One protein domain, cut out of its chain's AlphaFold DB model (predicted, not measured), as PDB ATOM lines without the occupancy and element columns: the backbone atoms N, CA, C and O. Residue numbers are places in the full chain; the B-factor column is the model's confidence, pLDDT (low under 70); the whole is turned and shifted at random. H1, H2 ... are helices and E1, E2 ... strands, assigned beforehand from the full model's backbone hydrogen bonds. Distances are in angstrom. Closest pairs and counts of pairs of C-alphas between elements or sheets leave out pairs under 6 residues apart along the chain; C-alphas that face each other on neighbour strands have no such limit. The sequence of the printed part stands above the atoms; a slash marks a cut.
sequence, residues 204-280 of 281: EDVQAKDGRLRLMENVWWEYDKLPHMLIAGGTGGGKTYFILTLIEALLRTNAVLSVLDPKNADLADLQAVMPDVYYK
ATOM      1  N   GLU A 204     131.524  80.964  30.100       88.06
ATOM      2  CA  GLU A 204     131.718  79.553  30.441       88.06
ATOM      3  C   GLU A 204     130.406  78.761  30.556       88.06
ATOM      4  O   GLU A 204     130.382  77.558  30.270       88.06
ATOM      5  N   ASP A 205     129.318  79.440  30.928       90.62
ATOM      6  CA  ASP A 205     127.973  78.872  31.045       90.62
ATOM      7  C   ASP A 205     127.239  78.786  29.697       90.62
ATOM      8  O   ASP A 205     126.177  78.156  29.601       90.62
ATOM      9  N   VAL A 206     127.777  79.413  28.646       93.06
ATOM     10  CA  VAL A 206     127.244  79.308  27.287       93.06
ATOM     11  C   VAL A 206     127.645  77.950  26.723       93.06
ATOM     12  O   VAL A 206     128.800  77.690  26.403       93.06
ATOM     13  N   GLN A 207     126.671  77.048  26.609       90.69
ATOM     14  CA  GLN A 207     126.899  75.691  26.116       90.69
ATOM     15  C   GLN A 207     125.916  75.351  25.000       90.69
ATOM     16  O   GLN A 207     124.707  75.567  25.133       90.69
ATOM     17  N   ALA A 208     126.447  74.799  23.908       92.38
ATOM     18  CA  ALA A 208     125.670  74.203  22.830       92.38
ATOM     19  C   ALA A 208     125.365  72.742  23.183       92.38
ATOM     20  O   ALA A 208     126.272  71.916  23.290       92.38
ATOM     21  N   LYS A 209     124.090  72.416  23.407       91.31
ATOM     22  CA  LYS A 209     123.664  71.059  23.764       91.31
ATOM     23  C   LYS A 209     122.225  70.806  23.329       91.31
ATOM     24  O   LYS A 209     121.373  71.676  23.487       91.31
ATOM     25  N   ASP A 210     121.943  69.594  22.851       91.75
ATOM     26  CA  ASP A 210     120.586  69.129  22.525       91.75
ATOM     27  C   ASP A 210     119.840  70.076  21.564       91.75
ATOM     28  O   ASP A 210     118.676  70.415  21.784       91.75
ATOM     29  N   GLY A 211     120.535  70.568  20.534       91.38
ATOM     30  CA  GLY A 211     119.909  71.396  19.502       91.38
ATOM     31  C   GLY A 211     119.674  72.860  19.863       91.38
ATOM     32  O   GLY A 211     118.932  73.571  19.176       91.38
ATOM     33  N   ARG A 212     120.244  73.314  20.982       94.31
ATOM     34  CA  ARG A 212     120.060  74.669  21.499       94.31
ATOM     35  C   ARG A 212     121.299  75.194  22.209       94.31
ATOM     36  O   ARG A 212     122.104  74.441  22.747       94.31
ATOM     37  N   LEU A 213     121.423  76.514  22.247       93.88
ATOM     38  CA  LEU A 213     122.505  77.229  22.908       93.88
ATOM     39  C   LEU A 213     121.903  78.263  23.861       93.88
ATOM     40  O   LEU A 213     121.040  79.056  23.474       93.88
ATOM     41  N   ARG A 214     122.314  78.229  25.131       92.19
ATOM     42  CA  ARG A 214     121.817  79.165  26.148       92.19
ATOM     43  C   ARG A 214     122.544  80.499  26.008       92.19
ATOM     44  O   ARG A 214     123.749  80.541  26.198       92.19
ATOM     45  N   LEU A 215     121.822  81.569  25.686       90.62
ATOM     46  CA  LEU A 215     122.392  82.914  25.518       90.62
ATOM     47  C   LEU A 215     122.314  83.744  26.804       90.62
ATOM     48  O   LEU A 215     123.166  84.584  27.069       90.62
ATOM     49  N   MET A 216     121.271  83.512  27.597       89.12
ATOM     50  CA  MET A 216     121.024  84.134  28.900       89.12
ATOM     51  C   MET A 216     120.279  83.133  29.783       89.12
ATOM     52  O   MET A 216     119.832  82.092  29.294       89.12
ATOM     53  N   GLU A 217     120.045  83.446  31.060       85.94
ATOM     54  CA  GLU A 217     119.315  82.528  31.940       85.94
ATOM     55  C   GLU A 217     117.967  82.089  31.340       85.94
ATOM     56  O   GLU A 217     117.594  80.915  31.429       85.94
ATOM     57  N   ASN A 218     117.297  83.024  30.666       81.75
ATOM     58  CA  ASN A 218     115.946  82.878  30.139       81.75
ATOM     59  C   ASN A 218     115.861  82.910  28.604       81.75
ATOM     60  O   ASN A 218     114.761  82.849  28.061       81.75
ATOM     61  N   VAL A 219     116.994  82.998  27.896       87.06
ATOM     62  CA  VAL A 219     117.028  83.108  26.429       87.06
ATOM     63  C   VAL A 219     117.831  81.958  25.846       87.06
ATOM     64  O   VAL A 219     118.983  81.730  26.221       87.06
ATOM     65  N   TRP A 220     117.213  81.254  24.905       89.88
ATOM     66  CA  TRP A 220     117.800  80.123  24.206       89.88
ATOM     67  C   TRP A 220     117.727  80.364  22.709       89.88
ATOM     68  O   TRP A 220     116.686  80.761  22.188       89.88
ATOM     69  N   TRP A 221     118.823  80.077  22.021       93.44
ATOM     70  CA  TRP A 221     118.807  79.897  20.584       93.44
ATOM     71  C   TRP A 221     118.618  78.414  20.280       93.44
ATOM     72  O   TRP A 221     119.534  77.618  20.451       93.44
ATOM     73  N   GLU A 222     117.410  78.032  19.873       93.44
ATOM     74  CA  GLU A 222     117.085  76.663  19.458       93.44
ATOM     75  C   GLU A 222     117.477  76.456  17.988       93.44
ATOM     76  O   GLU A 222     116.623  76.462  17.096       93.44
ATOM     77  N   TYR A 223     118.782  76.320  17.732       93.06
ATOM     78  CA  TYR A 223     119.343  76.230  16.383       93.06
ATOM     79  C   TYR A 223     118.837  75.021  15.578       93.06
ATOM     80  O   TYR A 223     118.794  75.100  14.357       93.06
ATOM     81  N   ASP A 224     118.352  73.954  16.219       93.56
ATOM     82  CA  ASP A 224     117.711  72.833  15.508       93.56
ATOM     83  C   ASP A 224     116.385  73.223  14.834       93.56
ATOM     84  O   ASP A 224     115.975  72.610  13.849       93.56
ATOM     85  N   LYS A 225     115.692  74.238  15.363       93.88
ATOM     86  CA  LYS A 225     114.428  74.740  14.798       93.88
ATOM     87  C   LYS A 225     114.637  75.985  13.946       93.88
ATOM     88  O   LYS A 225     113.995  76.134  12.910       93.88
ATOM     89  N   LEU A 226     115.498  76.890  14.408       91.19
ATOM     90  CA  LEU A 226     115.810  78.170  13.771       91.19
ATOM     91  C   LEU A 226     117.336  78.299  13.626       91.19
ATOM     92  O   LEU A 226     117.970  78.991  14.423       91.19
ATOM     93  N   PRO A 227     117.941  77.638  12.622       92.50
ATOM     94  CA  PRO A 227     119.398  77.512  12.491       92.50
ATOM     95  C   PRO A 227     120.104  78.793  12.040       92.50
ATOM     96  O   PRO A 227     121.328  78.872  12.076       92.50
ATOM     97  N   HIS A 228     119.360  79.796  11.580       93.50
ATOM     98  CA  HIS A 228     119.927  81.035  11.061       93.50
ATOM     99  C   HIS A 228     119.762  82.162  12.076       93.50
ATOM    100  O   HIS A 228     118.661  82.414  12.563       93.50
ATOM    101  N   MET A 229     120.857  82.863  12.363       92.06
ATOM    102  CA  MET A 229     120.885  84.022  13.249       92.06
ATOM    103  C   MET A 229     121.482  85.219  12.511       92.06
ATOM    104  O   MET A 229     122.524  85.105  11.869       92.06
ATOM    105  N   LEU A 230     120.837  86.378  12.643       92.88
ATOM    106  CA  LEU A 230     121.379  87.665  12.221       92.88
ATOM    107  C   LEU A 230     121.787  88.463  13.460       92.88
ATOM    108  O   LEU A 230     120.958  88.725  14.327       92.88
ATOM    109  N   ILE A 231     123.050  88.884  13.522       92.50
ATOM    110  CA  ILE A 231     123.574  89.725  14.605       92.50
ATOM    111  C   ILE A 231     123.736  91.148  14.070       92.50
ATOM    112  O   ILE A 231     124.586  91.413  13.221       92.50
ATOM    113  N   ALA A 232     122.928  92.074  14.580       91.06
ATOM    114  CA  ALA A 232     122.947  93.483  14.195       91.06
ATOM    115  C   ALA A 232     123.211  94.387  15.409       91.06
ATOM    116  O   ALA A 232     122.981  94.005  16.551       91.06
ATOM    117  N   GLY A 233     123.723  95.596  15.168       89.19
ATOM    118  CA  GLY A 233     123.997  96.577  16.221       89.19
ATOM    119  C   GLY A 233     125.061  97.601  15.826       89.19
ATOM    120  O   GLY A 233     125.816  97.391  14.873       89.19
ATOM    121  N   GLY A 234     125.155  98.703  16.571       88.44
ATOM    122  CA  GLY A 234     126.151  99.760  16.351       88.44
ATOM    123  C   GLY A 234     127.594  99.340  16.671       88.44
ATOM    124  O   GLY A 234     127.859  98.248  17.191       88.44
ATOM    125  N   THR A 235     128.558 100.202  16.344       86.94
ATOM    126  CA  THR A 235     129.961 100.045  16.770       86.94
ATOM    127  C   THR A 235     130.047 100.072  18.298       86.94
ATOM    128  O   THR A 235     129.330 100.832  18.940       86.94
ATOM    129  N   GLY A 236     130.882  99.213  18.892       85.69
ATOM    130  CA  GLY A 236     131.011  99.102  20.351       85.69
ATOM    131  C   GLY A 236     129.883  98.331  21.053       85.69
ATOM    132  O   GLY A 236     129.984  98.077  22.245       85.69
ATOM    133  N   GLY A 237     128.847  97.880  20.335       85.19
ATOM    134  CA  GLY A 237     127.721  97.124  20.909       85.19
ATOM    135  C   GLY A 237     128.016  95.663  21.281       85.19
ATOM    136  O   GLY A 237     127.083  94.897  21.473       85.19
ATOM    137  N   GLY A 238     129.285  95.240  21.311       89.56
ATOM    138  CA  GLY A 238     129.666  93.882  21.726       89.56
ATOM    139  C   GLY A 238     129.453  92.766  20.694       89.56
ATOM    140  O   GLY A 238     129.631  91.604  21.040       89.56
ATOM    141  N   LYS A 239     129.126  93.078  19.428       92.00
ATOM    142  CA  LYS A 239     128.904  92.067  18.368       92.00
ATOM    143  C   LYS A 239     130.059  91.069  18.228       92.00
ATOM    144  O   LYS A 239     129.817  89.871  18.183       92.00
ATOM    145  N   THR A 240     131.299  91.563  18.185       89.25
ATOM    146  CA  THR A 240     132.499  90.719  18.084       89.25
ATOM    147  C   THR A 240     132.595  89.757  19.266       89.25
ATOM    148  O   THR A 240     132.731  88.558  19.061       89.25
ATOM    149  N   TYR A 241     132.445  90.262  20.496       89.50
ATOM    150  CA  TYR A 241     132.460  89.435  21.707       89.50
ATOM    151  C   TYR A 241     131.363  88.375  21.687       89.50
ATOM    152  O   TYR A 241     131.619  87.229  22.027       89.50
ATOM    153  N   PHE A 242     130.159  88.730  21.239       92.50
ATOM    154  CA  PHE A 242     129.064  87.775  21.123       92.50
ATOM    155  C   PHE A 242     129.370  86.654  20.117       92.50
ATOM    156  O   PHE A 242     129.149  85.487  20.424       92.50
ATOM    157  N   ILE A 243     129.937  86.984  18.949       92.19
ATOM    158  CA  ILE A 243     130.375  85.984  17.963       92.19
ATOM    159  C   ILE A 243     131.464  85.083  18.556       92.19
ATOM    160  O   ILE A 243     131.360  83.866  18.444       92.19
ATOM    161  N   LEU A 244     132.465  85.656  19.230       90.56
ATOM    162  CA  LEU A 244     133.529  84.894  19.892       90.56
ATOM    163  C   LEU A 244     132.972  83.917  20.932       90.56
ATOM    164  O   LEU A 244     133.387  82.764  20.961       90.56
ATOM    165  N   THR A 245     131.990  84.340  21.726       92.50
ATOM    166  CA  THR A 245     131.289  83.472  22.681       92.50
ATOM    167  C   THR A 245     130.564  82.313  21.990       92.50
ATOM    168  O   THR A 245     130.604  81.188  22.477       92.50
ATOM    169  N   LEU A 246     129.915  82.549  20.842       93.25
ATOM    170  CA  LEU A 246     129.281  81.470  20.075       93.25
ATOM    171  C   LEU A 246     130.315  80.481  19.529       93.25
ATOM    172  O   LEU A 246     130.102  79.275  19.608       93.25
ATOM    173  N   ILE A 247     131.427  80.985  18.990       90.62
ATOM    174  CA  ILE A 247     132.538  80.164  18.492       90.62
ATOM    175  C   ILE A 247     133.089  79.290  19.622       90.62
ATOM    176  O   ILE A 247     133.183  78.076  19.465       90.62
ATOM    177  N   GLU A 248     133.383  79.891  20.772       89.94
ATOM    178  CA  GLU A 248     133.904  79.215  21.960       89.94
ATOM    179  C   GLU A 248     132.959  78.103  22.445       89.94
ATOM    180  O   GLU A 248     133.390  76.965  22.640       89.94
ATOM    181  N   ALA A 249     131.655  78.379  22.517       92.25
ATOM    182  CA  ALA A 249     130.652  77.386  22.893       92.25
ATOM    183  C   ALA A 249     130.518  76.237  21.875       92.25
ATOM    184  O   ALA A 249     130.272  75.095  22.269       92.25
ATOM    185  N   LEU A 250     130.665  76.519  20.574       90.62
ATOM    186  CA  LEU A 250     130.584  75.516  19.506       90.62
ATOM    187  C   LEU A 250     131.847  74.648  19.420       90.62
ATOM    188  O   LEU A 250     131.728  73.454  19.149       90.62
ATOM    189  N   LEU A 251     133.030  75.199  19.707       88.44
ATOM    190  CA  LEU A 251     134.303  74.460  19.739       88.44
ATOM    191  C   LEU A 251     134.361  73.395  20.839       88.44
ATOM    192  O   LEU A 251     135.088  72.416  20.724       88.44
ATOM    193  N   ARG A 252     133.552  73.538  21.893       88.06
ATOM    194  CA  ARG A 252     133.369  72.503  22.927       88.06
ATOM    195  C   ARG A 252     132.567  71.288  22.430       88.06
ATOM    196  O   ARG A 252     132.318  70.360  23.198       88.06
ATOM    197  N   THR A 253     132.120  71.302  21.177       88.25
ATOM    198  CA  THR A 253     131.347  70.233  20.537       88.25
ATOM    199  C   THR A 253     132.094  69.676  19.325       88.25
ATOM    200  O   THR A 253     133.165  70.149  18.971       88.25
ATOM    201  N   ASN A 254     131.510  68.694  18.632       86.38
ATOM    202  CA  ASN A 254     132.075  68.137  17.395       86.38
ATOM    203  C   ASN A 254     131.702  68.962  16.142       86.38
ATOM    204  O   ASN A 254     131.579  68.407  15.048       86.38
ATOM    205  N   ALA A 255     131.419  70.257  16.299       86.94
ATOM    206  CA  ALA A 255     131.024  71.123  15.197       86.94
ATOM    207  C   ALA A 255     132.227  71.465  14.306       86.94
ATOM    208  O   ALA A 255     133.296  71.814  14.794       86.94
ATOM    209  N   VAL A 256     132.031  71.425  12.987       87.75
ATOM    210  CA  VAL A 256     133.013  71.937  12.024       87.75
ATOM    211  C   VAL A 256     132.715  73.411  11.781       87.75
ATOM    212  O   VAL A 256     131.649  73.749  11.263       87.75
ATOM    213  N   LEU A 257     133.644  74.292  12.152       87.00
ATOM    214  CA  LEU A 257     133.449  75.735  12.076       87.00
ATOM    215  C   LEU A 257     134.232  76.355  10.912       87.00
ATOM    216  O   LEU A 257     135.429  76.139  10.748       87.00
ATOM    217  N   SER A 258     133.556  77.179  10.113       85.62
ATOM    218  CA  SER A 258     134.179  78.019   9.084       85.62
ATOM    219  C   SER A 258     133.842  79.478   9.359       85.62
ATOM    220  O   SER A 258     132.665  79.833   9.435       85.62
ATOM    221  N   VAL A 259     134.866  80.318   9.513       84.62
ATOM    222  CA  VAL A 259     134.714  81.737   9.853       84.62
ATOM    223  C   VAL A 259     135.167  82.593   8.679       84.62
ATOM    224  O   VAL A 259     136.265  82.434   8.149       84.62
ATOM    225  N   LEU A 260     134.297  83.521   8.287       84.00
ATOM    226  CA  LEU A 260     134.544  84.496   7.232       84.00
ATOM    227  C   LEU A 260     134.486  85.890   7.862       84.00
ATOM    228  O   LEU A 260     133.408  86.353   8.231       84.00
ATOM    229  N   ASP A 261     135.641  86.545   7.996       84.25
ATOM    230  CA  ASP A 261     135.733  87.925   8.482       84.25
ATOM    231  C   ASP A 261     136.127  88.870   7.338       84.25
ATOM    232  O   ASP A 261     137.312  89.129   7.129       84.25
ATOM    233  N   PRO A 262     135.154  89.435   6.599       80.06
ATOM    234  CA  PRO A 262     135.448  90.337   5.487       80.06
ATOM    235  C   PRO A 262     136.109  91.646   5.939       80.06
ATOM    236  O   PRO A 262     136.654  92.376   5.115       80.06
ATOM    237  N   LYS A 263     136.053  91.972   7.238       80.19
ATOM    238  CA  LYS A 263     136.708  93.156   7.799       80.19
ATOM    239  C   LYS A 263     138.191  92.896   8.088       80.19
ATOM    240  O   LYS A 263     138.936  93.865   8.222       80.19
ATOM    241  N   ASN A 264     138.602  91.626   8.166       72.44
ATOM    242  CA  ASN A 264     139.947  91.180   8.529       72.44
ATOM    243  C   ASN A 264     140.460  91.910   9.786       72.44
ATOM    244  O   ASN A 264     141.481  92.600   9.752       72.44
ATOM    245  N   ALA A 265     139.686  91.822  10.867       77.12
ATOM    246  CA  ALA A 265     139.951  92.495  12.132       77.12
ATOM    247  C   ALA A 265     140.055  91.455  13.261       77.12
ATOM    248  O   ALA A 265     140.859  90.533  13.179       77.12
ATOM    249  N   ASP A 266     139.231  91.592  14.300       73.56
ATOM    250  CA  ASP A 266     139.320  90.834  15.554       73.56
ATOM    251  C   ASP A 266     139.147  89.307  15.396       73.56
ATOM    252  O   ASP A 266     139.513  88.555  16.294       73.56
ATOM    253  N   LEU A 267     138.560  88.836  14.287       73.00
ATOM    254  CA  LEU A 267     138.320  87.411  14.033       73.00
ATOM    255  C   LEU A 267     139.388  86.781  13.120       73.00
ATOM    256  O   LEU A 267     139.433  85.558  13.003       73.00
ATOM    257  N   ALA A 268     140.245  87.579  12.476       67.62
ATOM    258  CA  ALA A 268     141.241  87.084  11.522       67.62
ATOM    259  C   ALA A 268     142.349  86.254  12.196       67.62
ATOM    260  O   ALA A 268     142.858  85.302  11.606       67.62
ATOM    261  N   ASP A 269     142.670  86.570  13.452       70.00
ATOM    262  CA  ASP A 269     143.711  85.882  14.223       70.00
ATOM    263  C   ASP A 269     143.199  84.615  14.931       70.00
ATOM    264  O   ASP A 269     143.975  83.904  15.573       70.00
ATOM    265  N   LEU A 270     141.906  84.283  14.805       71.81
ATOM    266  CA  LEU A 270     141.312  83.127  15.487       71.81
ATOM    267  C   LEU A 270     141.996  81.811  15.124       71.81
ATOM    268  O   LEU A 270     142.175  80.973  15.999       71.81
ATOM    269  N   GLN A 271     142.439  81.646  13.876       66.12
ATOM    270  CA  GLN A 271     143.147  80.439  13.443       66.12
ATOM    271  C   GLN A 271     144.483  80.240  14.185       66.12
ATOM    272  O   GLN A 271     144.922  79.107  14.369       66.12
ATOM    273  N   ALA A 272     145.135  81.320  14.633       64.38
ATOM    274  CA  ALA A 272     146.394  81.232  15.373       64.38
ATOM    275  C   ALA A 272     146.199  80.740  16.817       64.38
ATOM    276  O   ALA A 272     147.132  80.213  17.419       64.38
ATOM    277  N   VAL A 273     144.996  80.918  17.371       68.69
ATOM    278  CA  VAL A 273     144.683  80.631  18.779       68.69
ATOM    279  C   VAL A 273     143.746  79.423  18.922       68.69
ATOM    280  O   VAL A 273     143.738  78.773  19.965       68.69
ATOM    281  N   MET A 274     142.979  79.088  17.880       70.56
ATOM    282  CA  MET A 274     141.983  78.016  17.868       70.56
ATOM    283  C   MET A 274     142.200  77.107  16.640       70.56
ATOM    284  O   MET A 274     141.810  77.477  15.531       70.56
ATOM    285  N   PRO A 275     142.815  75.920  16.812       66.06
ATOM    286  CA  PRO A 275     143.241  75.068  15.696       66.06
ATOM    287  C   PRO A 275     142.085  74.510  14.848       66.06
ATOM    288  O   PRO A 275     142.292  74.203  13.676       66.06
ATOM    289  N   ASP A 276     140.872  74.432  15.403       67.25
ATOM    290  CA  ASP A 276     139.680  73.890  14.731       67.25
ATOM    291  C   ASP A 276     138.867  74.955  13.963       67.25
ATOM    292  O   ASP A 276     137.749  74.697  13.508       67.25
ATOM    293  N   VAL A 277     139.409  76.170  13.811       65.50
ATOM    294  CA  VAL A 277     138.758  77.280  13.105       65.50
ATOM    295  C   VAL A 277     139.384  77.475  11.727       65.50
ATOM    296  O   VAL A 277     140.534  77.897  11.595       65.50
ATOM    297  N   TYR A 278     138.602  77.228  10.675       63.69
ATOM    298  CA  TYR A 278     139.031  77.495   9.303       63.69
ATOM    299  C   TYR A 278     138.739  78.946   8.918       63.69
ATOM    300  O   TYR A 278     137.579  79.364   8.876       63.69
ATOM    301  N   TYR A 279     139.798  79.689   8.598       64.81
ATOM    302  CA  TYR A 279     139.724  81.058   8.102       64.81
ATOM    303  C   TYR A 279     140.001  81.104   6.598       64.81
ATOM    304  O   TYR A 279     140.972  80.520   6.109       64.81
ATOM    305  N   LYS A 280     139.154  81.820   5.855       60.12
ATOM    306  CA  LYS A 280     139.374  82.119   4.439       60.12
ATOM    307  C   LYS A 280     139.217  83.620   4.217       60.12
ATOM    308  O   LYS A 280     138.189  84.183   4.587       60.12
TER     309      LYS A 280
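AT A GLANCE: This is residues 204 to 280 of the 281 residues of the protein "DNA segregation ATPase FtsK/SpoIIIE and related proteins" of Blautia obeum (UniProt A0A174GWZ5). One helix, H1, stands in the middle, with the antiparallel hairpin E1, E2 on one side and a small parallel pair, E3 and E4, with short H2 on the other; residues 232 to 238 stick out. Printed are 77 residues, with two named helices and four named strands, in order E1, E2, H1, E3, H2, E4; the class is mixed, with under half of the residues in named elements. The whole is compact, radius of gyration of the C-alphas 12.9 A, spanning 32 by 31 by 22 A.

IN THESE COORDINATES: E1, residues 212 to 216, begins at C-alpha (120.060, 74.669, 21.499) and is 12.1 A long. E2 is 219 to 221, H1 239 to 251, 18.5 A, E3 257 to 259, H2 270 to 273. E4, 277 to 279, ends at (139.724, 81.058, 8.102).

HOW THE PARTS SIT: In the E1, E2 hairpin, N 213 and O 221 are 2.8 A apart. E1 and H1 are near each other, with 8 pairs of C-alphas within 10 A. The closest C-alphas of H1 and E3, Leu 251 and Leu 257, are 7.8 A apart. E3, H2, E4 form a strand-helix-strand unit, parallel neighbour strands with a helix between, its crossover right-handed; N 259 and O 278 are 2.9 A apart. In H1 every O i to N i+4 pair is within hydrogen-bond range; H2 is too short for one.

THE WHOLE: The printed part has no cut. The long link, E2 to H1, has 17 residues. Residues 268, 271 to 273 and 275 to 280 have pLDDT under 70.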